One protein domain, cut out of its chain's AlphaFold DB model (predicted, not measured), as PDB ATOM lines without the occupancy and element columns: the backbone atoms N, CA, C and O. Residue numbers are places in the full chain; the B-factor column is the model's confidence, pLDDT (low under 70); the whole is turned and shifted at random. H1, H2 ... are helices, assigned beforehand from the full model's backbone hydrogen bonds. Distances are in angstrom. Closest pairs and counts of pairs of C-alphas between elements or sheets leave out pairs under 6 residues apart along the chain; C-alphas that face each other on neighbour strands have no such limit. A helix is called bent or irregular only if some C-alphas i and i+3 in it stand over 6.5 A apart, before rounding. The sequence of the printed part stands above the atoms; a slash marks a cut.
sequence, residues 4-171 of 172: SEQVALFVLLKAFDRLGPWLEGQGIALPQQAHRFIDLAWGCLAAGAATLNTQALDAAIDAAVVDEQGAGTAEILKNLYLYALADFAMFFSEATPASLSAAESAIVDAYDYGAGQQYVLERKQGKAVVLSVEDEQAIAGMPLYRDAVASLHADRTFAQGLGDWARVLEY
ATOM      1  N   SER A   4      66.922 -62.035 -65.416       94.44
ATOM      2  CA  SER A   4      68.038 -61.483 -64.639       94.44
ATOM      3  C   SER A   4      69.390 -61.808 -65.275       94.44
ATOM      4  O   SER A   4      70.280 -60.959 -65.282       94.44
ATOM      5  N   GLU A   5      69.549 -63.020 -65.808       96.06
ATOM      6  CA  GLU A   5      70.750 -63.432 -66.542       96.06
ATOM      7  C   GLU A   5      70.895 -62.634 -67.836       96.06
ATOM      8  O   GLU A   5      71.988 -62.166 -68.124       96.06
ATOM      9  N   GLN A   6      69.809 -62.418 -68.586       96.50
ATOM     10  CA  GLN A   6      69.845 -61.633 -69.827       96.50
ATOM     11  C   GLN A   6      70.259 -60.180 -69.576       96.50
ATOM     12  O   GLN A   6      71.105 -59.647 -70.294       96.50
ATOM     13  N   VAL A   7      69.718 -59.560 -68.522       97.62
ATOM     14  CA  VAL A   7      70.111 -58.212 -68.093       97.62
ATOM     15  C   VAL A   7      71.594 -58.164 -67.725       97.62
ATOM     16  O   VAL A   7      72.305 -57.277 -68.193       97.62
ATOM     17  N   ALA A   8      72.077 -59.109 -66.917       97.62
ATOM     18  CA  ALA A   8      73.484 -59.155 -66.522       97.62
ATOM     19  C   ALA A   8      74.416 -59.386 -67.727       97.62
ATOM     20  O   ALA A   8      75.420 -58.688 -67.865       97.62
ATOM     21  N   LEU A   9      74.049 -60.293 -68.640       97.38
ATOM     22  CA  LEU A   9      74.790 -60.537 -69.879       97.38
ATOM     23  C   LEU A   9      74.885 -59.274 -70.731       97.38
ATOM     24  O   LEU A   9      75.964 -58.937 -71.201       97.38
ATOM     25  N   PHE A  10      73.769 -58.564 -70.916       98.31
ATOM     26  CA  PHE A  10      73.740 -57.323 -71.686       98.31
ATOM     27  C   PHE A  10      74.714 -56.288 -71.119       98.31
ATOM     28  O   PHE A  10      75.512 -55.718 -71.860       98.31
ATOM     29  N   VAL A  11      74.670 -56.076 -69.801       98.56
ATOM     30  CA  VAL A  11      75.543 -55.119 -69.109       98.56
ATOM     31  C   VAL A  11      77.013 -55.480 -69.315       98.56
ATOM     32  O   VAL A  11      77.799 -54.617 -69.704       98.56
ATOM     33  N   LEU A  12      77.380 -56.749 -69.119       98.62
ATOM     34  CA  LEU A  12      78.751 -57.221 -69.317       98.62
ATOM     35  C   LEU A  12      79.211 -57.072 -70.762       98.62
ATOM     36  O   LEU A  12      80.306 -56.579 -71.007       98.62
ATOM     37  N   LEU A  13      78.375 -57.442 -71.730       98.62
ATOM     38  CA  LEU A  13      78.716 -57.334 -73.144       98.62
ATOM     39  C   LEU A  13      78.948 -55.878 -73.564       98.62
ATOM     40  O   LEU A  13      79.960 -55.583 -74.198       98.62
ATOM     41  N   LYS A  14      78.084 -54.945 -73.137       98.62
ATOM     42  CA  LYS A  14      78.307 -53.502 -73.340       98.62
ATOM     43  C   LYS A  14      79.568 -53.015 -72.635       98.62
ATOM     44  O   LYS A  14      80.266 -52.146 -73.153       98.62
ATOM     45  N   ALA A  15      79.870 -53.552 -71.457       98.56
ATOM     46  CA  ALA A  15      81.074 -53.207 -70.723       98.56
ATOM     47  C   ALA A  15      82.345 -53.689 -71.440       98.56
ATOM     48  O   ALA A  15      83.269 -52.896 -71.601       98.56
ATOM     49  N   PHE A  16      82.369 -54.917 -71.963       98.69
ATOM     50  CA  PHE A  16      83.476 -55.428 -72.774       98.69
ATOM     51  C   PHE A  16      83.633 -54.671 -74.099       98.69
ATOM     52  O   PHE A  16      84.762 -54.337 -74.462       98.69
ATOM     53  N   ASP A  17      82.529 -54.325 -74.771       98.31
ATOM     54  CA  ASP A  17      82.538 -53.496 -75.989       98.31
ATOM     55  C   ASP A  17      83.026 -52.051 -75.728       98.31
ATOM     56  O   ASP A  17      83.352 -51.332 -76.670       98.31
ATOM     57  N   ARG A  18      83.123 -51.613 -74.463       98.19
ATOM     58  CA  ARG A  18      83.766 -50.342 -74.078       98.19
ATOM     59  C   ARG A  18      85.203 -50.526 -73.600       98.19
ATOM     60  O   ARG A  18      86.086 -49.788 -74.036       98.19
ATOM     61  N   LEU A  19      85.446 -51.486 -72.707       98.38
ATOM     62  CA  LEU A  19      86.753 -51.701 -72.087       98.38
ATOM     63  C   LEU A  19      87.783 -52.189 -73.109       98.38
ATOM     64  O   LEU A  19      88.903 -51.686 -73.121       98.38
ATOM     65  N   GLY A  20      87.398 -53.110 -73.999       98.12
ATOM     66  CA  GLY A  20      88.292 -53.651 -75.023       98.12
ATOM     67  C   GLY A  20      88.863 -52.561 -75.940       98.12
ATOM     68  O   GLY A  20      90.077 -52.354 -75.942       98.12
ATOM     69  N   PRO A  21      88.013 -51.787 -76.642       97.94
ATOM     70  CA  PRO A  21      88.478 -50.690 -77.489       97.94
ATOM     71  C   PRO A  21      89.241 -49.598 -76.734       97.94
ATOM     72  O   PRO A  21      90.158 -48.996 -77.292       97.94
ATOM     73  N   TRP A  22      88.897 -49.332 -75.468       97.56
ATOM     74  CA  TRP A  22      89.670 -48.403 -74.642       97.56
ATOM     75  C   TRP A  22      91.106 -48.905 -74.426       97.56
ATOM     76  O   TRP A  22      92.038 -48.135 -74.644       97.56
ATOM     77  N   LEU A  23      91.297 -50.183 -74.077       98.12
ATOM     78  CA  LEU A  23      92.623 -50.796 -73.915       98.12
ATOM     79  C   LEU A  23      93.427 -50.773 -75.219       98.12
ATOM     80  O   LEU A  23      94.588 -50.356 -75.233       98.12
ATOM     81  N   GLU A  24      92.808 -51.161 -76.331       98.12
ATOM     82  CA  GLU A  24      93.456 -51.152 -77.646       98.12
ATOM     83  C   GLU A  24      93.846 -49.734 -78.082       98.12
ATOM     84  O   GLU A  24      94.921 -49.531 -78.649       98.12
ATOM     85  N   GLY A  25      93.027 -48.732 -77.744       97.25
ATOM     86  CA  GLY A  25      93.343 -47.316 -77.933       97.25
ATOM     87  C   GLY A  25      94.581 -46.848 -77.156       97.25
ATOM     88  O   GLY A  25      95.234 -45.896 -77.581       97.25
ATOM     89  N   GLN A  26      94.945 -47.538 -76.070       94.88
ATOM     90  CA  GLN A  26      96.192 -47.332 -75.319       94.88
ATOM     91  C   GLN A  26      97.368 -48.169 -75.860       94.88
ATOM     92  O   GLN A  26      98.451 -48.170 -75.275       94.88
ATOM     93  N   GLY A  27      97.178 -48.901 -76.962       97.31
ATOM     94  CA  GLY A  27      98.184 -49.792 -77.543       97.31
ATOM     95  C   GLY A  27      98.287 -51.162 -76.865       97.31
ATOM     96  O   GLY A  27      99.243 -51.894 -77.125       97.31
ATOM     97  N   ILE A  28      97.329 -51.532 -76.009       97.94
ATOM     98  CA  ILE A  28      97.287 -52.842 -75.348       97.94
ATOM     99  C   ILE A  28      96.584 -53.834 -76.277       97.94
ATOM    100  O   ILE A  28      95.374 -53.768 -76.472       97.94
ATOM    101  N   ALA A  29      97.343 -54.765 -76.856       97.31
ATOM    102  CA  ALA A  29      96.798 -55.754 -77.780       97.31
ATOM    103  C   ALA A  29      96.053 -56.882 -77.046       97.31
ATOM    104  O   ALA A  29      96.641 -57.609 -76.231       97.31
ATOM    105  N   LEU A  30      94.779 -57.066 -77.392       98.31
ATOM    106  CA  LEU A  30      93.939 -58.152 -76.894       98.31
ATOM    107  C   LEU A  30      93.987 -59.373 -77.834       98.31
ATOM    108  O   LEU A  30      94.168 -59.225 -79.046       98.31
ATOM    109  N   PRO A  31      93.854 -60.608 -77.312       98.00
ATOM    110  CA  PRO A  31      93.789 -61.797 -78.155       98.00
ATOM    111  C   PRO A  31      92.570 -61.760 -79.082       98.00
ATOM    112  O   PRO A  31      91.459 -61.469 -78.646       98.00
ATOM    113  N   GLN A  32      92.732 -62.164 -80.346       97.94
ATOM    114  CA  GLN A  32      91.621 -62.206 -81.310       97.94
ATOM    115  C   GLN A  32      90.433 -63.054 -80.812       97.94
ATOM    116  O   GLN A  32      89.275 -62.782 -81.130       97.94
ATOM    117  N   GLN A  33      90.722 -64.098 -80.037       98.38
ATOM    118  CA  GLN A  33      89.741 -64.995 -79.439       98.38
ATOM    119  C   GLN A  33      88.833 -64.280 -78.435       98.38
ATOM    120  O   GLN A  33      87.669 -64.659 -78.344       98.38
ATOM    121  N   ALA A  34      89.308 -63.224 -77.764       98.25
ATOM    122  CA  ALA A  34      88.479 -62.413 -76.879       98.25
ATOM    123  C   ALA A  34      87.353 -61.716 -77.655       98.25
ATOM    124  O   ALA A  34      86.182 -61.877 -77.327       98.25
ATOM    125  N   HIS A  35      87.686 -61.041 -78.760       97.88
ATOM    126  CA  HIS A  35      86.688 -60.382 -79.612       97.88
ATOM    127  C   HIS A  35      85.680 -61.378 -80.187       97.88
ATOM    128  O   HIS A  35      84.474 -61.158 -80.116       97.88
ATOM    129  N   ARG A  36      86.169 -62.518 -80.697       98.19
ATOM    130  CA  ARG A  36      85.296 -63.579 -81.223       98.19
ATOM    131  C   ARG A  36      84.351 -64.118 -80.155       98.19
ATOM    132  O   ARG A  36      83.195 -64.388 -80.459       98.19
ATOM    133  N   PHE A  37      84.834 -64.297 -78.931       98.50
ATOM    134  CA  PHE A  37      84.004 -64.754 -77.826       98.50
ATOM    135  C   PHE A  37      82.891 -63.744 -77.515       98.50
ATOM    136  O   PHE A  37      81.732 -64.146 -77.441       98.50
ATOM    137  N   ILE A  38      83.207 -62.445 -77.430       98.44
ATOM    138  CA  ILE A  38      82.207 -61.386 -77.210       98.44
ATOM    139  C   ILE A  38      81.169 -61.350 -78.341       98.44
ATOM    140  O   ILE A  38      79.970 -61.300 -78.070       98.44
ATOM    141  N   ASP A  39      81.601 -61.456 -79.601       98.06
ATOM    142  CA  ASP A  39      80.695 -61.508 -80.755       98.06
ATOM    143  C   ASP A  39      79.711 -62.681 -80.668       98.06
ATOM    144  O   ASP A  39      78.514 -62.530 -80.927       98.06
ATOM    145  N   LEU A  40      80.202 -63.863 -80.291       98.00
ATOM    146  CA  LEU A  40      79.349 -65.037 -80.155       98.00
ATOM    147  C   LEU A  40      78.430 -64.938 -78.930       98.00
ATOM    148  O   LEU A  40      77.269 -65.338 -79.016       98.00
ATOM    149  N   ALA A  41      78.907 -64.371 -77.821       98.00
ATOM    150  CA  ALA A  41      78.119 -64.168 -76.609       98.00
ATOM    151  C   ALA A  41      76.952 -63.185 -76.833       98.00
ATOM    152  O   ALA A  41      75.847 -63.423 -76.340       98.00
ATOM    153  N   TRP A  42      77.135 -62.154 -77.667       98.12
ATOM    154  CA  TRP A  42      76.032 -61.329 -78.178       98.12
ATOM    155  C   TRP A  42      74.986 -62.153 -78.939       98.12
ATOM    156  O   TRP A  42      73.783 -61.988 -78.727       98.12
ATOM    157  N   GLY A  43      75.432 -63.074 -79.799       97.25
ATOM    158  CA  GLY A  43      74.546 -64.010 -80.496       97.25
ATOM    159  C   GLY A  43      73.775 -64.924 -79.536       97.25
ATOM    160  O   GLY A  43      72.577 -65.141 -79.717       97.25
ATOM    161  N   CYS A  44      74.432 -65.409 -78.480       96.56
ATOM    162  CA  CYS A  44      73.800 -66.197 -77.424       96.56
ATOM    163  C   CYS A  44      72.714 -65.406 -76.686       96.56
ATOM    164  O   CYS A  44      71.621 -65.939 -76.483       96.56
ATOM    165  N   LEU A  45      72.968 -64.135 -76.350       96.94
ATOM    166  CA  LEU A  45      71.970 -63.256 -75.735       96.94
ATOM    167  C   LEU A  45      70.726 -63.117 -76.620       96.94
ATOM    168  O   LEU A  45      69.611 -63.336 -76.145       96.94
ATOM    169  N   ALA A  46      70.922 -62.833 -77.911       96.56
ATOM    170  CA  ALA A  46      69.835 -62.678 -78.878       96.56
ATOM    171  C   ALA A  46      69.013 -63.963 -79.067       96.56
ATOM    172  O   ALA A  46      67.794 -63.921 -79.218       96.56
ATOM    173  N   ALA A  47      69.678 -65.119 -79.031       95.00
ATOM    174  CA  ALA A  47      69.044 -66.426 -79.157       95.00
ATOM    175  C   ALA A  47      68.449 -66.960 -77.838       95.00
ATOM    176  O   ALA A  47      67.817 -68.016 -77.840       95.00
ATOM    177  N   GLY A  48      68.680 -66.290 -76.701       93.69
ATOM    178  CA  GLY A  48      68.309 -66.801 -75.376       93.69
ATOM    179  C   GLY A  48      69.097 -68.049 -74.939       93.69
ATOM    180  O   GLY A  48      68.671 -68.759 -74.019       93.69
ATOM    181  N   ALA A  49      70.245 -68.318 -75.568       93.19
ATOM    182  CA  ALA A  49      71.094 -69.481 -75.320       93.19
ATOM    183  C   ALA A  49      72.127 -69.222 -74.209       93.19
ATOM    184  O   ALA A  49      72.816 -68.210 -74.219       93.19
ATOM    185  N   ALA A  50      72.264 -70.160 -73.270       90.88
ATOM    186  CA  ALA A  50      73.190 -70.060 -72.132       90.88
ATOM    187  C   ALA A  50      74.457 -70.915 -72.304       90.88
ATOM    188  O   ALA A  50      75.115 -71.245 -71.327       90.88
ATOM    189  N   THR A  51      74.765 -71.350 -73.526       92.56
ATOM    190  CA  THR A  51      75.885 -72.256 -73.797       92.56
ATOM    191  C   THR A  51      76.745 -71.721 -74.929       92.56
ATOM    192  O   THR A  51      76.242 -71.241 -75.947       92.56
ATOM    193  N   LEU A  52      78.058 -71.815 -74.738       94.69
ATOM    194  CA  LEU A  52      79.077 -71.377 -75.680       94.69
ATOM    195  C   LEU A  52      80.327 -72.246 -75.496       94.69
ATOM    196  O   LEU A  52      80.662 -72.617 -74.375       94.69
ATOM    197  N   ASN A  53      81.034 -72.567 -76.581       94.56
ATOM    198  CA  ASN A  53      82.339 -73.218 -76.477       94.56
ATOM    199  C   ASN A  53      83.419 -72.188 -76.098       94.56
ATOM    200  O   ASN A  53      83.708 -71.289 -76.889       94.56
ATOM    201  N   THR A  54      84.029 -72.356 -74.924       96.62
ATOM    202  CA  THR A  54      85.051 -71.454 -74.367       96.62
ATOM    203  C   THR A  54      86.486 -71.904 -74.641       96.62
ATOM    204  O   THR A  54      87.397 -71.103 -74.499       96.62
ATOM    205  N   GLN A  55      86.720 -73.128 -75.133       96.94
ATOM    206  CA  GLN A  55      88.066 -73.729 -75.192       96.94
ATOM    207  C   GLN A  55      89.107 -72.872 -75.923       96.94
ATOM    208  O   GLN A  55      90.267 -72.801 -75.528       96.94
ATOM    209  N   ALA A  56      88.704 -72.233 -77.026       97.12
ATOM    210  CA  ALA A  56      89.598 -71.371 -77.791       97.12
ATOM    211  C   ALA A  56      89.931 -70.071 -77.044       97.12
ATOM    212  O   ALA A  56      91.028 -69.544 -77.220       97.12
ATOM    213  N   LEU A  57      88.989 -69.555 -76.251       98.25
ATOM    214  CA  LEU A  57      89.221 -68.413 -75.378       98.25
ATOM    215  C   LEU A  57      90.159 -68.811 -74.236       98.25
ATOM    216  O   LEU A  57      91.158 -68.131 -74.044       98.25
ATOM    217  N   ASP A  58      89.883 -69.924 -73.556       97.81
ATOM    218  CA  ASP A  58      90.665 -70.399 -72.406       97.81
ATOM    219  C   ASP A  58      92.149 -70.549 -72.783       97.81
ATOM    220  O   ASP A  58      93.024 -69.939 -72.174       97.81
ATOM    221  N   ALA A  59      92.432 -71.227 -73.902       98.00
ATOM    222  CA  ALA A  59      93.797 -71.369 -74.414       98.00
ATOM    223  C   ALA A  59      94.458 -70.028 -74.792       98.00
ATOM    224  O   ALA A  59      95.679 -69.889 -74.719       98.00
ATOM    225  N   ALA A  60      93.674 -69.041 -75.240       98.19
ATOM    226  CA  ALA A  60      94.188 -67.716 -75.569       98.19
ATOM    227  C   ALA A  60      94.471 -66.877 -74.316       98.19
ATOM    228  O   ALA A  60      95.430 -66.110 -74.329       98.19
ATOM    229  N   ILE A  61      93.669 -67.027 -73.257       98.12
ATOM    230  CA  ILE A  61      93.900 -66.405 -71.948       98.12
ATOM    231  C   ILE A  61      95.181 -66.976 -71.337       98.12
ATOM    232  O   ILE A  61      96.093 -66.204 -71.046       98.12
ATOM    233  N   ASP A  62      95.306 -68.304 -71.264       97.19
ATOM    234  CA  ASP A  62      96.485 -68.990 -70.715       97.19
ATOM    235  C   ASP A  62      97.791 -68.571 -71.406       97.19
ATOM    236  O   ASP A  62      98.838 -68.448 -70.774       97.19
ATOM    237  N   ALA A  63      97.742 -68.337 -72.720       97.44
ATOM    238  CA  ALA A  63      98.903 -67.905 -73.493       97.44
ATOM    239  C   ALA A  63      99.221 -66.404 -73.358       97.44
ATOM    240  O   ALA A  63     100.318 -65.979 -73.726       97.44
ATOM    241  N   ALA A  64      98.256 -65.588 -72.927       96.88
ATOM    242  CA  ALA A  64      98.345 -64.131 -72.958       96.88
ATOM    243  C   ALA A  64      98.540 -63.486 -71.583       96.88
ATOM    244  O   ALA A  64      99.054 -62.364 -71.546       96.88
ATOM    245  N   VAL A  65      98.107 -64.156 -70.511       95.94
ATOM    246  CA  VAL A  65      98.303 -63.722 -69.125       95.94
ATOM    247  C   VAL A  65      99.776 -63.851 -68.756       95.94
ATOM    248  O   VAL A  65     100.424 -64.857 -69.046       95.94
ATOM    249  N   VAL A  66     100.307 -62.817 -68.111       95.12
ATOM    250  CA  VAL A  66     101.688 -62.795 -67.614       95.12
ATOM    251  C   VAL A  66     101.720 -62.790 -66.091       95.12
ATOM    252  O   VAL A  66     100.738 -62.419 -65.451       95.12
ATOM    253  N   ASP A  67     102.854 -63.178 -65.509       93.62
ATOM    254  CA  ASP A  67     103.081 -63.022 -64.071       93.62
ATOM    255  C   ASP A  67     103.074 -61.533 -63.699       93.62
ATOM    256  O   ASP A  67     103.812 -60.730 -64.272       93.62
ATOM    257  N   GLU A  68     102.238 -61.163 -62.732       90.25
ATOM    258  CA  GLU A  68     102.100 -59.787 -62.250       90.25
ATOM    259  C   GLU A  68     103.350 -59.311 -61.499       90.25
ATOM    260  O   GLU A  68     103.583 -58.105 -61.369       90.25
ATOM    261  N   GLN A  69     104.199 -60.239 -61.039       87.00
ATOM    262  CA  GLN A  69     105.483 -59.910 -60.430       87.00
ATOM    263  C   GLN A  69     106.448 -59.339 -61.477       87.00
ATOM    264  O   GLN A  69     107.178 -60.051 -62.158       87.00
ATOM    265  N   GLY A  70     106.480 -58.009 -61.564       84.00
ATOM    266  CA  GLY A  70     107.322 -57.277 -62.511       84.00
ATOM    267  C   GLY A  70     106.608 -56.864 -63.798       84.00
ATOM    268  O   GLY A  70     107.255 -56.265 -64.656       84.00
ATOM    269  N   ALA A  71     105.303 -57.125 -63.909       91.12
ATOM    270  CA  ALA A  71     104.479 -56.639 -65.006       91.12
ATOM    271  C   ALA A  71     104.319 -55.111 -64.964       91.12
ATOM    272  O   ALA A  71     104.183 -54.494 -63.901       91.12
ATOM    273  N   GLY A  72     104.306 -54.489 -66.139       92.88
ATOM    274  CA  GLY A  72     103.962 -53.080 -66.295       92.88
ATOM    275  C   GLY A  72     102.450 -52.833 -66.260       92.88
ATOM    276  O   GLY A  72     101.638 -53.746 -66.386       92.88
ATOM    277  N   THR A  73     102.051 -51.561 -66.189       93.06
ATOM    278  CA  THR A  73     100.637 -51.134 -66.199       93.06
ATOM    279  C   THR A  73      99.832 -51.719 -67.364       93.06
ATOM    280  O   THR A  73      98.696 -52.143 -67.174       93.06
ATOM    281  N   ALA A  74     100.413 -51.757 -68.567       95.75
ATOM    282  CA  ALA A  74      99.757 -52.290 -69.760       95.75
ATOM    283  C   ALA A  74      99.464 -53.796 -69.648       95.75
ATOM    284  O   ALA A  74      98.402 -54.258 -70.059       95.75
ATOM    285  N   GLU A  75     100.400 -54.551 -69.076       97.19
ATOM    286  CA  GLU A  75     100.271 -55.992 -68.862       97.19
ATOM    287  C   GLU A  75      99.257 -56.296 -67.760       97.19
ATOM    288  O   GLU A  75      98.401 -57.154 -67.947       97.19
ATOM    289  N   ILE A  76      99.275 -55.532 -66.664       97.06
ATOM    290  CA  ILE A  76      98.301 -55.676 -65.576       97.06
ATOM    291  C   ILE A  76      96.884 -55.370 -66.074       97.06
ATOM    292  O   ILE A  76      95.973 -56.162 -65.859       97.06
ATOM    293  N   LEU A  77      96.688 -54.270 -66.808       97.44
ATOM    294  CA  LEU A  77      95.386 -53.942 -67.402       97.44
ATOM    295  C   LEU A  77      94.894 -55.030 -68.366       97.44
ATOM    296  O   LEU A  77      93.706 -55.359 -68.376       97.44
ATOM    297  N   LYS A  78      95.802 -55.613 -69.157       98.31
ATOM    298  CA  LYS A  78      95.481 -56.753 -70.020       98.31
ATOM    299  C   LYS A  78      95.058 -57.973 -69.198       98.31
ATOM    300  O   LYS A  78      94.039 -58.572 -69.527       98.31
ATOM    301  N   ASN A  79      95.796 -58.327 -68.146       98.19
ATOM    302  CA  ASN A  79      95.442 -59.435 -67.257       98.19
ATOM    303  C   ASN A  79      94.054 -59.230 -66.638       98.19
ATOM    304  O   ASN A  79      93.224 -60.124 -66.738       98.19
ATOM    305  N   LEU A  80      93.761 -58.040 -66.097       98.12
ATOM    306  CA  LEU A  80      92.456 -57.726 -65.498       98.12
ATOM    307  C   LEU A  80      91.300 -57.903 -66.494       98.12
ATOM    308  O   LEU A  80      90.281 -58.504 -66.158       98.12
ATOM    309  N   TYR A  81      91.472 -57.458 -67.745       98.56
ATOM    310  CA  TYR A  81      90.493 -57.712 -68.807       98.56
ATOM    311  C   TYR A  81      90.295 -59.211 -69.068       98.56
ATOM    312  O   TYR A  81      89.162 -59.671 -69.203       98.56
ATOM    313  N   LEU A  82      91.386 -59.979 -69.149       98.56
ATOM    314  CA  LEU A  82      91.328 -61.415 -69.428       98.56
ATOM    315  C   LEU A  82      90.739 -62.213 -68.259       98.56
ATOM    316  O   LEU A  82      90.005 -63.163 -68.508       98.56
ATOM    317  N   TYR A  83      90.987 -61.812 -67.011       98.19
ATOM    318  CA  TYR A  83      90.356 -62.413 -65.834       98.19
ATOM    319  C   TYR A  83      88.853 -62.149 -65.807       98.19
ATOM    320  O   TYR A  83      88.078 -63.091 -65.667       98.19
ATOM    321  N   ALA A  84      88.429 -60.906 -66.057       98.50
ATOM    322  CA  ALA A  84      87.009 -60.588 -66.185       98.50
ATOM    323  C   ALA A  84      86.343 -61.428 -67.288       98.50
ATOM    324  O   ALA A  84      85.208 -61.887 -67.146       98.50
ATOM    325  N   LEU A  85      87.053 -61.645 -68.397       98.19
ATOM    326  CA  LEU A  85      86.569 -62.457 -69.506       98.19
ATOM    327  C   LEU A  85      86.505 -63.953 -69.158       98.19
ATOM    328  O   LEU A  85      85.569 -64.622 -69.591       98.19
ATOM    329  N   ALA A  86      87.445 -64.466 -68.359       98.12
ATOM    330  CA  ALA A  86      87.414 -65.829 -67.829       98.12
ATOM    331  C   ALA A  86      86.209 -66.040 -66.898       98.12
ATOM    332  O   ALA A  86      85.432 -66.972 -67.108       98.12
ATOM    333  N   ASP A  87      85.986 -65.126 -65.945       98.19
ATOM    334  CA  ASP A  87      84.810 -65.149 -65.064       98.19
ATOM    335  C   ASP A  87      83.511 -65.112 -65.883       98.19
ATOM    336  O   ASP A  87      82.554 -65.850 -65.624       98.19
ATOM    337  N   PHE A  88      83.473 -64.292 -66.934       98.38
ATOM    338  CA  PHE A  88      82.321 -64.229 -67.823       98.38
ATOM    339  C   PHE A  88      82.117 -65.541 -68.599       98.38
ATOM    340  O   PHE A  88      80.987 -66.014 -68.731       98.38
ATOM    341  N   ALA A  89      83.193 -66.173 -69.072       97.88
ATOM    342  CA  ALA A  89      83.144 -67.441 -69.794       97.88
ATOM    343  C   ALA A  89      82.579 -68.594 -68.950       97.88
ATOM    344  O   ALA A  89      81.828 -69.416 -69.486       97.88
ATOM    345  N   MET A  90      82.834 -68.605 -67.635       97.06
ATOM    346  CA  MET A  90      82.286 -69.606 -66.706       97.06
ATOM    347  C   MET A  90      80.752 -69.658 -66.696       97.06
ATOM    348  O   MET A  90      80.167 -70.714 -66.444       97.06
ATOM    349  N   PHE A  91      80.068 -68.558 -67.024       97.31
ATOM    350  CA  PHE A  91      78.612 -68.576 -67.157       97.31
ATOM    351  C   PHE A  91      78.168 -69.555 -68.250       97.31
ATOM    352  O   PHE A  91      77.204 -70.295 -68.065       97.31
ATOM    353  N   PHE A  92      78.894 -69.592 -69.368       96.69
ATOM    354  CA  PHE A  92      78.548 -70.410 -70.526       96.69
ATOM    355  C   PHE A  92      79.053 -71.852 -70.433       96.69
ATOM    356  O   PHE A  92      78.386 -72.757 -70.940       96.69
ATOM    357  N   SER A  93      80.230 -72.073 -69.842       94.19
ATOM    358  CA  SER A  93      80.851 -73.402 -69.744       94.19
ATOM    359  C   SER A  93      80.377 -74.190 -68.523       94.19
ATOM    360  O   SER A  93      80.194 -75.405 -68.615       94.19
ATOM    361  N   GLU A  94      80.134 -73.512 -67.400       91.62
ATOM    362  CA  GLU A  94      79.824 -74.133 -66.106       91.62
ATOM    363  C   GLU A  94      78.410 -73.818 -65.602       91.62
ATOM    364  O   GLU A  94      78.025 -74.285 -64.531       91.62
ATOM    365  N   ALA A  95      77.618 -73.044 -66.358       89.50
ATOM    366  CA  ALA A  95      76.268 -72.623 -65.976       89.50
ATOM    367  C   ALA A  95      76.222 -71.982 -64.577       89.50
ATOM    368  O   ALA A  95      75.371 -72.323 -63.753       89.50
ATOM    369  N   THR A  96      77.157 -71.060 -64.308       92.50
ATOM    370  CA  THR A  96      77.333 -70.419 -62.997       92.50
ATOM    371  C   THR A  96      76.903 -68.945 -63.041       92.50
ATOM    372  O   THR A  96      77.708 -68.084 -63.379       92.50
ATOM    373  N   PRO A  97      75.662 -68.590 -62.649       92.38
ATOM    374  CA  PRO A  97      75.186 -67.201 -62.681       92.38
ATOM    375  C   PRO A  97      76.006 -66.240 -61.814       92.38
ATOM    376  O   PRO A  97      76.112 -65.058 -62.130       92.38
ATOM    377  N   ALA A  98      76.606 -66.738 -60.727       94.62
ATOM    378  CA  ALA A  98      77.455 -65.935 -59.848       94.62
ATOM    379  C   ALA A  98      78.702 -65.388 -60.564       94.62
ATOM    380  O   ALA A  98      79.207 -64.335 -60.177       94.62
ATOM    381  N   SER A  99      79.162 -66.055 -61.629       97.31
ATOM    382  CA  SER A  99      80.335 -65.622 -62.387       97.31
ATOM    383  C   SER A  99      80.078 -64.326 -63.166       97.31
ATOM    384  O   SER A  99      80.998 -63.544 -63.375       97.31
ATOM    385  N   LEU A 100      78.815 -64.021 -63.501       97.56
ATOM    386  CA  LEU A 100      78.442 -62.739 -64.111       97.56
ATOM    387  C   LEU A 100      78.723 -61.564 -63.162       97.56
ATOM    388  O   LEU A 100      79.228 -60.528 -63.583       97.56
ATOM    389  N   SER A 101      78.435 -61.735 -61.869       96.81
ATOM    390  CA  SER A 101      78.739 -60.707 -60.868       96.81
ATOM    391  C   SER A 101      80.243 -60.559 -60.647       96.81
ATOM    392  O   SER A 101      80.701 -59.440 -60.447       96.81
ATOM    393  N   ALA A 102      80.993 -61.665 -60.675       97.94
ATOM    394  CA  ALA A 102      82.451 -61.637 -60.559       97.94
ATOM    395  C   ALA A 102      83.085 -60.887 -61.741       97.94
ATOM    396  O   ALA A 102      83.859 -59.956 -61.529       97.94
ATOM    397  N   ALA A 103      82.649 -61.193 -62.967       98.38
ATOM    398  CA  ALA A 103      83.097 -60.507 -64.174       98.38
ATOM    399  C   ALA A 103      82.815 -58.996 -64.130       98.38
ATOM    400  O   ALA A 103      83.660 -58.197 -64.525       98.38
ATOM    401  N   GLU A 104      81.646 -58.582 -63.628       98.06
ATOM    402  CA  GLU A 104      81.316 -57.158 -63.511       98.06
ATOM    403  C   GLU A 104      82.228 -56.456 -62.501       98.06
ATOM    404  O   GLU A 104      82.747 -55.382 -62.803       98.06
ATOM    405  N   SER A 105      82.469 -57.073 -61.340       97.31
ATOM    406  CA  SER A 105      83.430 -56.562 -60.358       97.31
ATOM    407  C   SER A 105      84.836 -56.444 -60.951       97.31
ATOM    408  O   SER A 105      85.442 -55.385 -60.836       97.31
ATOM    409  N   ALA A 106      85.312 -57.456 -61.678       97.56
ATOM    410  CA  ALA A 106      86.629 -57.426 -62.311       97.56
ATOM    411  C   ALA A 106      86.761 -56.326 -63.387       97.56
ATOM    412  O   ALA A 106      87.814 -55.699 -63.518       97.56
ATOM    413  N   ILE A 107      85.692 -56.030 -64.139       98.00
ATOM    414  CA  ILE A 107      85.666 -54.882 -65.063       98.00
ATOM    415  C   ILE A 107      85.786 -53.561 -64.298       98.00
ATOM    416  O   ILE A 107      86.516 -52.666 -64.729       98.00
ATOM    417  N   VAL A 108      85.063 -53.420 -63.185       97.62
ATOM    418  CA  VAL A 108      85.139 -52.226 -62.332       97.62
ATOM    419  C   VAL A 108      86.555 -52.059 -61.778       97.62
ATOM    420  O   VAL A 108      87.104 -50.962 -61.880       97.62
ATOM    421  N   ASP A 109      87.181 -53.142 -61.315       97.06
ATOM    422  CA  ASP A 109      88.563 -53.147 -60.823       97.06
ATOM    423  C   ASP A 109      89.565 -52.735 -61.917       97.06
ATOM    424  O   ASP A 109      90.514 -51.998 -61.648       97.06
ATOM    425  N   ALA A 110      89.346 -53.131 -63.178       97.69
ATOM    426  CA  ALA A 110      90.184 -52.698 -64.301       97.69
ATOM    427  C   ALA A 110      90.125 -51.176 -64.526       97.69
ATOM    428  O   ALA A 110      91.157 -50.534 -64.755       97.69
ATOM    429  N   TYR A 111      88.929 -50.583 -64.439       97.94
ATOM    430  CA  TYR A 111      88.762 -49.132 -64.539       97.94
ATOM    431  C   TYR A 111      89.327 -48.395 -63.326       97.94
ATOM    432  O   TYR A 111      89.929 -47.333 -63.502       97.94
ATOM    433  N   ASP A 112      89.157 -48.947 -62.123       97.12
ATOM    434  CA  ASP A 112      89.701 -48.377 -60.890       97.12
ATOM    435  C   ASP A 112      91.229 -48.364 -60.936       97.12
ATOM    436  O   ASP A 112      91.859 -47.318 -60.785       97.12
ATOM    437  N   TYR A 113      91.836 -49.494 -61.308       95.94
ATOM    438  CA  TYR A 113      93.274 -49.590 -61.516       95.94
ATOM    439  C   TYR A 113      93.759 -48.577 -62.560       95.94
ATOM    440  O   TYR A 113      94.707 -47.834 -62.305       95.94
ATOM    441  N   GLY A 114      93.099 -48.491 -63.722       95.75
ATOM    442  CA  GLY A 114      93.443 -47.519 -64.762       95.75
ATOM    443  C   GLY A 114      93.391 -46.068 -64.269       95.75
ATOM    444  O   GLY A 114      94.323 -45.294 -64.512       95.75
ATOM    445  N   ALA A 115      92.341 -45.707 -63.527       96.38
ATOM    446  CA  ALA A 115      92.193 -44.386 -62.926       96.38
ATOM    447  C   ALA A 115      93.265 -44.128 -61.856       96.38
ATOM    448  O   ALA A 115      93.898 -43.071 -61.862       96.38
ATOM    449  N   GLY A 116      93.547 -45.108 -60.999       95.25
ATOM    450  CA  GLY A 116      94.591 -45.037 -59.981       95.25
ATOM    451  C   GLY A 116      95.982 -44.820 -60.577       95.25
ATOM    452  O   GLY A 116      96.723 -43.946 -60.121       95.25
ATOM    453  N   GLN A 117      96.330 -45.535 -61.652       93.38
ATOM    454  CA  GLN A 117      97.603 -45.332 -62.352       93.38
ATOM    455  C   GLN A 117      97.703 -43.922 -62.942       93.38
ATOM    456  O   GLN A 117      98.718 -43.243 -62.761       93.38
ATOM    457  N   GLN A 118      96.637 -43.436 -63.584       93.19
ATOM    458  CA  GLN A 118      96.591 -42.068 -64.097       93.19
ATOM    459  C   GLN A 118      96.732 -41.035 -62.962       93.19
ATOM    460  O   GLN A 118      97.522 -40.096 -63.075       93.19
ATOM    461  N   TYR A 119      96.042 -41.232 -61.837       94.44
ATOM    462  CA  TYR A 119      96.141 -40.367 -60.662       94.44
ATOM    463  C   TYR A 119      97.566 -40.302 -60.104       94.44
ATOM    464  O   TYR A 119      98.091 -39.217 -59.843       94.44
ATOM    465  N   VAL A 120      98.224 -41.452 -59.941       92.62
ATOM    466  CA  VAL A 120      99.598 -41.528 -59.427       92.62
ATOM    467  C   VAL A 120     100.569 -40.808 -60.364       92.62
ATOM    468  O   VAL A 120     101.427 -40.051 -59.896       92.62
ATOM    469  N   LEU A 121     100.417 -40.972 -61.679       90.75
ATOM    470  CA  LEU A 121     101.230 -40.265 -62.667       90.75
ATOM    471  C   LEU A 121     101.031 -38.744 -62.587       90.75
ATOM    472  O   LEU A 121     102.007 -38.001 -62.464       90.75
ATOM    473  N   GLU A 122      99.783 -38.274 -62.587       90.69
ATOM    474  CA  GLU A 122      99.452 -36.846 -62.651       90.69
ATOM    475  C   GLU A 122      99.665 -36.102 -61.325       90.69
ATOM    476  O   GLU A 122     100.119 -34.955 -61.311       90.69
ATOM    477  N   ARG A 123      99.312 -36.723 -60.195       88.12
ATOM    478  CA  ARG A 123      99.235 -36.062 -58.878       88.12
ATOM    479  C   ARG A 123     100.362 -36.451 -57.935       88.12
ATOM    480  O   ARG A 123     100.704 -35.670 -57.047       88.12
ATOM    481  N   LYS A 124     100.952 -37.633 -58.117       87.56
ATOM    482  CA  LYS A 124     102.033 -38.159 -57.263       87.56
ATOM    483  C   LYS A 124     103.362 -38.292 -58.013       87.56
ATOM    484  O   LYS A 124     104.336 -38.778 -57.443       87.56
ATOM    485  N   GLN A 125     103.429 -37.796 -59.256       85.94
ATOM    486  CA  GLN A 125     104.628 -37.790 -60.105       85.94
ATOM    487  C   GLN A 125     105.194 -39.200 -60.347       85.94
ATOM    488  O   GLN A 125     106.410 -39.376 -60.412       85.94
ATOM    489  N   GLY A 126     104.328 -40.217 -60.404       78.25
ATOM    490  CA  GLY A 126     104.735 -41.609 -60.619       78.25
ATOM    491  C   GLY A 126     105.482 -42.251 -59.443       78.25
ATOM    492  O   GLY A 126     106.089 -43.305 -59.611       78.25
ATOM    493  N   LYS A 127     105.491 -41.627 -58.257       79.00
ATOM    494  CA  LYS A 127     106.154 -42.192 -57.073       79.00
ATOM    495  C   LYS A 127     105.293 -43.280 -56.444       79.00
ATOM    496  O   LYS A 127     104.087 -43.102 -56.292       79.00
ATOM    497  N   ALA A 128     105.940 -44.354 -55.994       71.44
ATOM    498  CA  ALA A 128     105.307 -45.334 -55.122       71.44
ATOM    499  C   ALA A 128     104.877 -44.643 -53.820       71.44
ATOM    500  O   ALA A 128     105.709 -44.114 -53.077       71.44
ATOM    501  N   VAL A 129     103.571 -44.612 -53.573       82.50
ATOM    502  CA  VAL A 129     102.958 -43.983 -52.403       82.50
ATOM    503  C   VAL A 129     101.853 -44.883 -51.872       82.50
ATOM    504  O   VAL A 129     101.209 -45.599 -52.632       82.50
ATOM    505  N   VAL A 130     101.629 -44.830 -50.564       86.00
ATOM    506  CA  VAL A 130     100.405 -45.368 -49.969       86.00
ATOM    507  C   VAL A 130      99.302 -44.343 -50.216       86.00
ATOM    508  O   VAL A 130      99.492 -43.167 -49.894       86.00
ATOM    509  N   LEU A 131      98.190 -44.777 -50.806       90.19
ATOM    510  CA  LEU A 131      97.030 -43.922 -51.047       90.19
ATOM    511  C   LEU A 131      96.317 -43.644 -49.721       90.19
ATOM    512  O   LEU A 131      96.100 -44.549 -48.912       90.19
ATOM    513  N   SER A 132      95.998 -42.374 -49.468       93.38
ATOM    514  CA  SER A 132      95.114 -42.009 -48.359       93.38
ATOM    515  C   SER A 132      93.648 -42.185 -48.757       93.38
ATOM    516  O   SER A 132      93.322 -42.319 -49.933       93.38
ATOM    517  N   VAL A 133      92.736 -42.113 -47.787       94.56
ATOM    518  CA  VAL A 133      91.289 -42.145 -48.063       94.56
ATOM    519  C   VAL A 133      90.874 -41.015 -49.014       94.56
ATOM    520  O   VAL A 133      90.016 -41.208 -49.869       94.56
ATOM    521  N   GLU A 134      91.492 -39.840 -48.899       94.88
ATOM    522  CA  GLU A 134      91.248 -38.713 -49.801       94.88
ATOM    523  C   GLU A 134      91.768 -38.981 -51.220       94.88
ATOM    524  O   GLU A 134      91.149 -38.531 -52.184       94.88
ATOM    525  N   ASP A 135      92.879 -39.713 -51.360       94.69
ATOM    526  CA  ASP A 135      93.380 -40.135 -52.669       94.69
ATOM    527  C   ASP A 135      92.409 -41.128 -53.328       94.69
ATOM    528  O   ASP A 135      92.046 -40.932 -54.485       94.69
ATOM    529  N   GLU A 136      91.916 -42.123 -52.584       94.25
ATOM    530  CA  GLU A 136      90.919 -43.090 -53.078       94.25
ATOM    531  C   GLU A 136      89.620 -42.392 -53.509       94.25
ATOM    532  O   GLU A 136      89.065 -42.656 -54.574       94.25
ATOM    533  N   GLN A 137      89.152 -41.414 -52.725       95.69
ATOM    534  CA  GLN A 137      87.994 -40.595 -53.095       95.69
ATOM    535  C   GLN A 137      88.243 -39.769 -54.363       95.69
ATOM    536  O   GLN A 137      87.327 -39.576 -55.166       95.69
ATOM    537  N   ALA A 138      89.467 -39.272 -54.556       95.19
ATOM    538  CA  ALA A 138      89.830 -38.531 -55.755       95.19
ATOM    539  C   ALA A 138      89.870 -39.438 -56.994       95.19
ATOM    540  O   ALA A 138      89.364 -39.026 -58.039       95.19
ATOM    541  N   ILE A 139      90.406 -40.658 -56.869       95.56
ATOM    542  CA  ILE A 139      90.420 -41.683 -57.927       95.56
ATOM    543  C   ILE A 139      88.988 -42.074 -58.301       95.56
ATOM    544  O   ILE A 139      88.619 -41.994 -59.473       95.56
ATOM    545  N   ALA A 140      88.136 -42.353 -57.311       94.50
ATOM    546  CA  ALA A 140      86.727 -42.664 -57.536       94.50
ATOM    547  C   ALA A 140      85.958 -41.520 -58.236       94.50
ATOM    548  O   ALA A 140      84.959 -41.744 -58.922       94.50
ATOM    549  N   GLY A 141      86.421 -40.276 -58.076       95.38
ATOM    550  CA  GLY A 141      85.882 -39.097 -58.754       95.38
ATOM    551  C   GLY A 141      86.396 -38.879 -60.182       95.38
ATOM    552  O   GLY A 141      85.885 -37.990 -60.874       95.38
ATOM    553  N   MET A 142      87.394 -39.643 -60.635       97.00
ATOM    554  CA  MET A 142      87.974 -39.477 -61.966       97.00
ATOM    555  C   MET A 142      86.987 -39.880 -63.065       97.00
ATOM    556  O   MET A 142      86.293 -40.887 -62.917       97.00
ATOM    557  N   PRO A 143      86.952 -39.148 -64.200       96.50
ATOM    558  CA  PRO A 143      86.028 -39.447 -65.293       96.50
ATOM    559  C   PRO A 143      86.108 -40.897 -65.779       96.50
ATOM    560  O   PRO A 143      85.071 -41.522 -65.950       96.50
ATOM    561  N   LEU A 144      87.317 -41.457 -65.922       95.12
ATOM    562  CA  LEU A 144      87.515 -42.828 -66.405       95.12
ATOM    563  C   LEU A 144      86.729 -43.863 -65.581       95.12
ATOM    564  O   LEU A 144      85.963 -44.637 -66.146       95.12
ATOM    565  N   TYR A 145      86.893 -43.847 -64.258       97.06
ATOM    566  CA  TYR A 145      86.222 -44.788 -63.365       97.06
ATOM    567  C   TYR A 145      84.741 -44.446 -63.177       97.06
ATOM    568  O   TYR A 145      83.860 -45.282 -63.386       97.06
ATOM    569  N   ARG A 146      84.443 -43.184 -62.843       97.31
ATOM    570  CA  ARG A 146      83.076 -42.726 -62.566       97.31
ATOM    571  C   ARG A 146      82.143 -42.954 -63.755       97.31
ATOM    572  O   ARG A 146      81.020 -43.419 -63.566       97.31
ATOM    573  N   ASP A 147      82.583 -42.611 -64.964       97.38
ATOM    574  CA  ASP A 147      81.740 -42.701 -66.157       97.38
ATOM    575  C   ASP A 147      81.533 -44.170 -66.572       97.38
ATOM    576  O   ASP A 147      80.452 -44.519 -67.052       97.38
ATOM    577  N   ALA A 148      82.507 -45.053 -66.310       96.88
ATOM    578  CA  ALA A 148      82.348 -46.495 -66.489       96.88
ATOM    579  C   ALA A 148      81.282 -47.074 -65.542       96.88
ATOM    580  O   ALA A 148      80.347 -47.731 -66.003       96.88
ATOM    581  N   VAL A 149      81.351 -46.756 -64.243       97.38
ATOM    582  CA  VAL A 149      80.347 -47.184 -63.248       97.38
ATOM    583  C   VAL A 149      78.956 -46.640 -63.589       97.38
ATOM    584  O   VAL A 149      77.964 -47.374 -63.548       97.38
ATOM    585  N   ALA A 150      78.865 -45.367 -63.988       98.00
ATOM    586  CA  ALA A 150      77.606 -44.769 -64.423       98.00
ATOM    587  C   ALA A 150      77.031 -45.476 -65.664       98.00
ATOM    588  O   ALA A 150      75.822 -45.709 -65.735       98.00
ATOM    589  N   SER A 151      77.889 -45.866 -66.612       98.19
ATOM    590  CA  SER A 151      77.479 -46.588 -67.820       98.19
ATOM    591  C   SER A 151      76.932 -47.983 -67.506       98.19
ATOM    592  O   SER A 151      75.896 -48.352 -68.051       98.19
ATOM    593  N   LEU A 152      77.547 -48.726 -66.575       97.56
ATOM    594  CA  LEU A 152      77.022 -50.021 -66.113       97.56
ATOM    595  C   LEU A 152      75.610 -49.888 -65.521       97.56
ATOM    596  O   LEU A 152      74.724 -50.702 -65.791       97.56
ATOM    597  N   HIS A 153      75.368 -48.838 -64.729       97.69
ATOM    598  CA  HIS A 153      74.044 -48.574 -64.163       97.69
ATOM    599  C   HIS A 153      73.011 -48.186 -65.235       97.69
ATOM    600  O   HIS A 153      71.867 -48.650 -65.194       97.69
ATOM    601  N   ALA A 154      73.415 -47.362 -66.205       98.19
ATOM    602  CA  ALA A 154      72.564 -46.955 -67.319       98.19
ATOM    603  C   ALA A 154      72.174 -48.152 -68.201       98.19
ATOM    604  O   ALA A 154      70.991 -48.328 -68.490       98.19
ATOM    605  N   ASP A 155      73.133 -49.013 -68.550       98.38
ATOM    606  CA  ASP A 155      72.878 -50.220 -69.341       98.38
ATOM    607  C   ASP A 155      71.945 -51.180 -68.614       98.38
ATOM    608  O   ASP A 155      71.033 -51.732 -69.223       98.38
ATOM    609  N   ARG A 156      72.122 -51.345 -67.299       97.94
ATOM    610  CA  ARG A 156      71.234 -52.180 -66.487       97.94
ATOM    611  C   ARG A 156      69.809 -51.645 -66.493       97.94
ATOM    612  O   ARG A 156      68.872 -52.409 -66.703       97.94
ATOM    613  N   THR A 157      69.654 -50.341 -66.280       97.75
ATOM    614  CA  THR A 157      68.345 -49.673 -66.300       97.75
ATOM    615  C   THR A 157      67.674 -49.836 -67.663       97.75
ATOM    616  O   THR A 157      66.487 -50.146 -67.736       97.75
ATOM    617  N   PHE A 158      68.437 -49.676 -68.746       97.69
ATOM    618  CA  PHE A 158      67.955 -49.896 -70.107       97.69
ATOM    619  C   PHE A 158      67.518 -51.352 -70.326       97.69
ATOM    620  O   PHE A 158      66.393 -51.603 -70.755       97.69
ATOM    621  N   ALA A 159      68.375 -52.309 -69.973       97.31
ATOM    622  CA  ALA A 159      68.146 -53.737 -70.156       97.31
ATOM    623  C   ALA A 159      66.936 -54.257 -69.370       97.31
ATOM    624  O   ALA A 159      66.188 -55.086 -69.875       97.31
ATOM    625  N   GLN A 160      66.692 -53.742 -68.162       96.44
ATOM    626  CA  GLN A 160      65.501 -54.075 -67.370       96.44
ATOM    627  C   GLN A 160      64.188 -53.646 -68.044       96.44
ATOM    628  O   GLN A 160      63.139 -54.221 -67.762       96.44
ATOM    629  N   GLY A 161      64.234 -52.639 -68.921       93.81
ATOM    630  CA  GLY A 161      63.094 -52.205 -69.729       93.81
ATOM    631  C   GLY A 161      62.961 -52.931 -71.070       93.81
ATOM    632  O   GLY A 161      62.004 -52.669 -71.802       93.81
ATOM    633  N   LEU A 162      63.902 -53.814 -71.425       92.88
ATOM    634  CA  LEU A 162      63.917 -54.479 -72.720       92.88
ATOM    635  C   LEU A 162      62.983 -55.698 -72.718       92.88
ATOM    636  O   LEU A 162      63.230 -56.689 -72.041       92.88
ATOM    637  N   GLY A 163      61.901 -55.624 -73.496       83.94
ATOM    638  CA  GLY A 163      60.922 -56.713 -73.614       83.94
ATOM    639  C   GLY A 163      61.180 -57.702 -74.757       83.94
ATOM    640  O   GLY A 163      60.599 -58.783 -74.758       83.94
ATOM    641  N   ASP A 164      62.021 -57.344 -75.734       91.31
ATOM    642  CA  ASP A 164      62.304 -58.166 -76.919       91.31
ATOM    643  C   ASP A 164      63.810 -58.398 -77.091       91.31
ATOM    644  O   ASP A 164      64.524 -57.642 -77.756       91.31
ATOM    645  N   TRP A 165      64.289 -59.479 -76.479       94.31
ATOM    646  CA  TRP A 165      65.690 -59.888 -76.532       94.31
ATOM    647  C   TRP A 165      66.140 -60.370 -77.914       94.31
ATOM    648  O   TRP A 165      67.333 -60.326 -78.201       94.31
ATOM    649  N   ALA A 166      65.227 -60.755 -78.813       92.31
ATOM    650  CA  ALA A 166      65.608 -61.179 -80.162       92.31
ATOM    651  C   ALA A 166      66.191 -60.019 -80.990       92.31
ATOM    652  O   ALA A 166      66.972 -60.239 -81.917       92.31
ATOM    653  N   ARG A 167      65.847 -58.777 -80.630       93.94
ATOM    654  CA  ARG A 167      66.331 -57.543 -81.268       93.94
ATOM    655  C   ARG A 167      67.508 -56.900 -80.541       93.94
ATOM    656  O   ARG A 167      67.944 -55.821 -80.923       93.94
ATOM    657  N   VAL A 168      68.055 -57.556 -79.516       95.69
ATOM    658  CA  VAL A 168      69.097 -56.977 -78.654       95.69
ATOM    659  C   VAL A 168      70.351 -56.531 -79.420       95.69
ATOM    660  O   VAL A 168      71.003 -55.567 -79.030       95.69
ATOM    661  N   LEU A 169      70.658 -57.188 -80.547       95.31
ATOM    662  CA  LEU A 169      71.799 -56.854 -81.406       95.31
ATOM    663  C   LEU A 169      71.699 -55.458 -82.038       95.31
ATOM    664  O   LEU A 169      72.716 -54.918 -82.457       95.31
ATOM    665  N   GLU A 170      70.507 -54.854 -82.088       95.56
ATOM    666  CA  GLU A 170      70.316 -53.467 -82.537       95.56
ATOM    667  C   GLU A 170      70.907 -52.436 -81.557       95.56
ATOM    668  O   GLU A 170      71.068 -51.272 -81.919       95.56
ATOM    669  N   TYR A 171      71.217 -52.852 -80.323       94.06
ATOM    670  CA  TYR A 171      71.702 -51.986 -79.241       94.06
ATOM    671  C   TYR A 171      73.172 -52.213 -78.874       94.06
ATOM    672  O   TYR A 171      73.661 -51.618 -77.902       94.06
TER     673      TYR A 171
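This is residues 4 to 171 of the 172 residues of an uncharacterized protein of Pseudomonas sp. MF4836 (UniProt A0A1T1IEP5). This is an up-and-down bundle of six helices, H1, H2, H3, H4, H5 and H7, with H1 in its core: H2, H4, H5 and H7 pack round H1, and H3 covers H2 and H4 on one side. The short helices H6 and H8 lie toward opposite ends of the long axis, H6 packed on H5 and H8 on H2. The printed part has 168 residues with eight named helices, H1 to H8 in chain order, and no named strand; the class is all helix. It is compact, with a radius of gyration of the C-alphas of 16.6 A, and spans 49 by 36 by 27 A.

Find C-alpha 98 at (77.455, -65.935, -59.848); from there H5, the longest helix, residues 98 to 124, runs 37.2 A. Before it comes H4, residues 73 to 94, 31.0 A, with a kink of 26 degrees near residue 88. H1, residues 4 to 25, begins at C-alpha 4, (68.038, -61.483, -64.639), and covers 31.9 A. H7, residues 143 to 160, covers 25.3 A and H2, residues 32 to 47, 23.1 A. Look for the shorter helices at residues 55 to 64, H3, residues 133 to 140, H6, and residues 165 to 171, H8, which ends at C-alpha 171, (71.702, -51.986, -79.241). H8 is irregular: C-alphas 166 and 169 are 7.7 A apart.

Start at the hubs H1 and H5, which touch four helices each. H5 touches H1 with residues 100 to 107 alone, the closest C-alphas being Leu 12 and Glu 104, 6.3 A apart. H4 and H5 form a hairpin at a shallow tilt of 8 degrees, opposite ways; their closest C-alphas, Ala 84 and Ala 103, are 4.4 A apart. H7 touches H1 with residues 152 to 160 alone, closest at the C-alphas of Val 7 and Ala 159, 5.3 A. H1 and H2 are a hairpin, with C-alphas 6 and 45 closest at 6.5 A. Further out, H3 touches H4, C-alphas 61 and 82 at 6.2 A; H6 touches H5, C-alphas 139 and 116 at 5.7 A; and H8 touches H2, C-alphas 166 and 46 at 4.7 A. H3 and H7 are apart. Every O i to N i+4 pair is within hydrogen-bond range in H2, H3, H5, H6 and H7; the counts are 17 of 18 in H1, 16 of 18 in H4 and 0 of 3 in H8, where 3 of 4 O i to N i+3 pairs are.

The two C-alphas farthest apart, Lys 127 and Asp 164, are 50.7 A apart. The printed part has no cut and no long link. Its mean pLDDT is 95.5, and no printed residue is under 70.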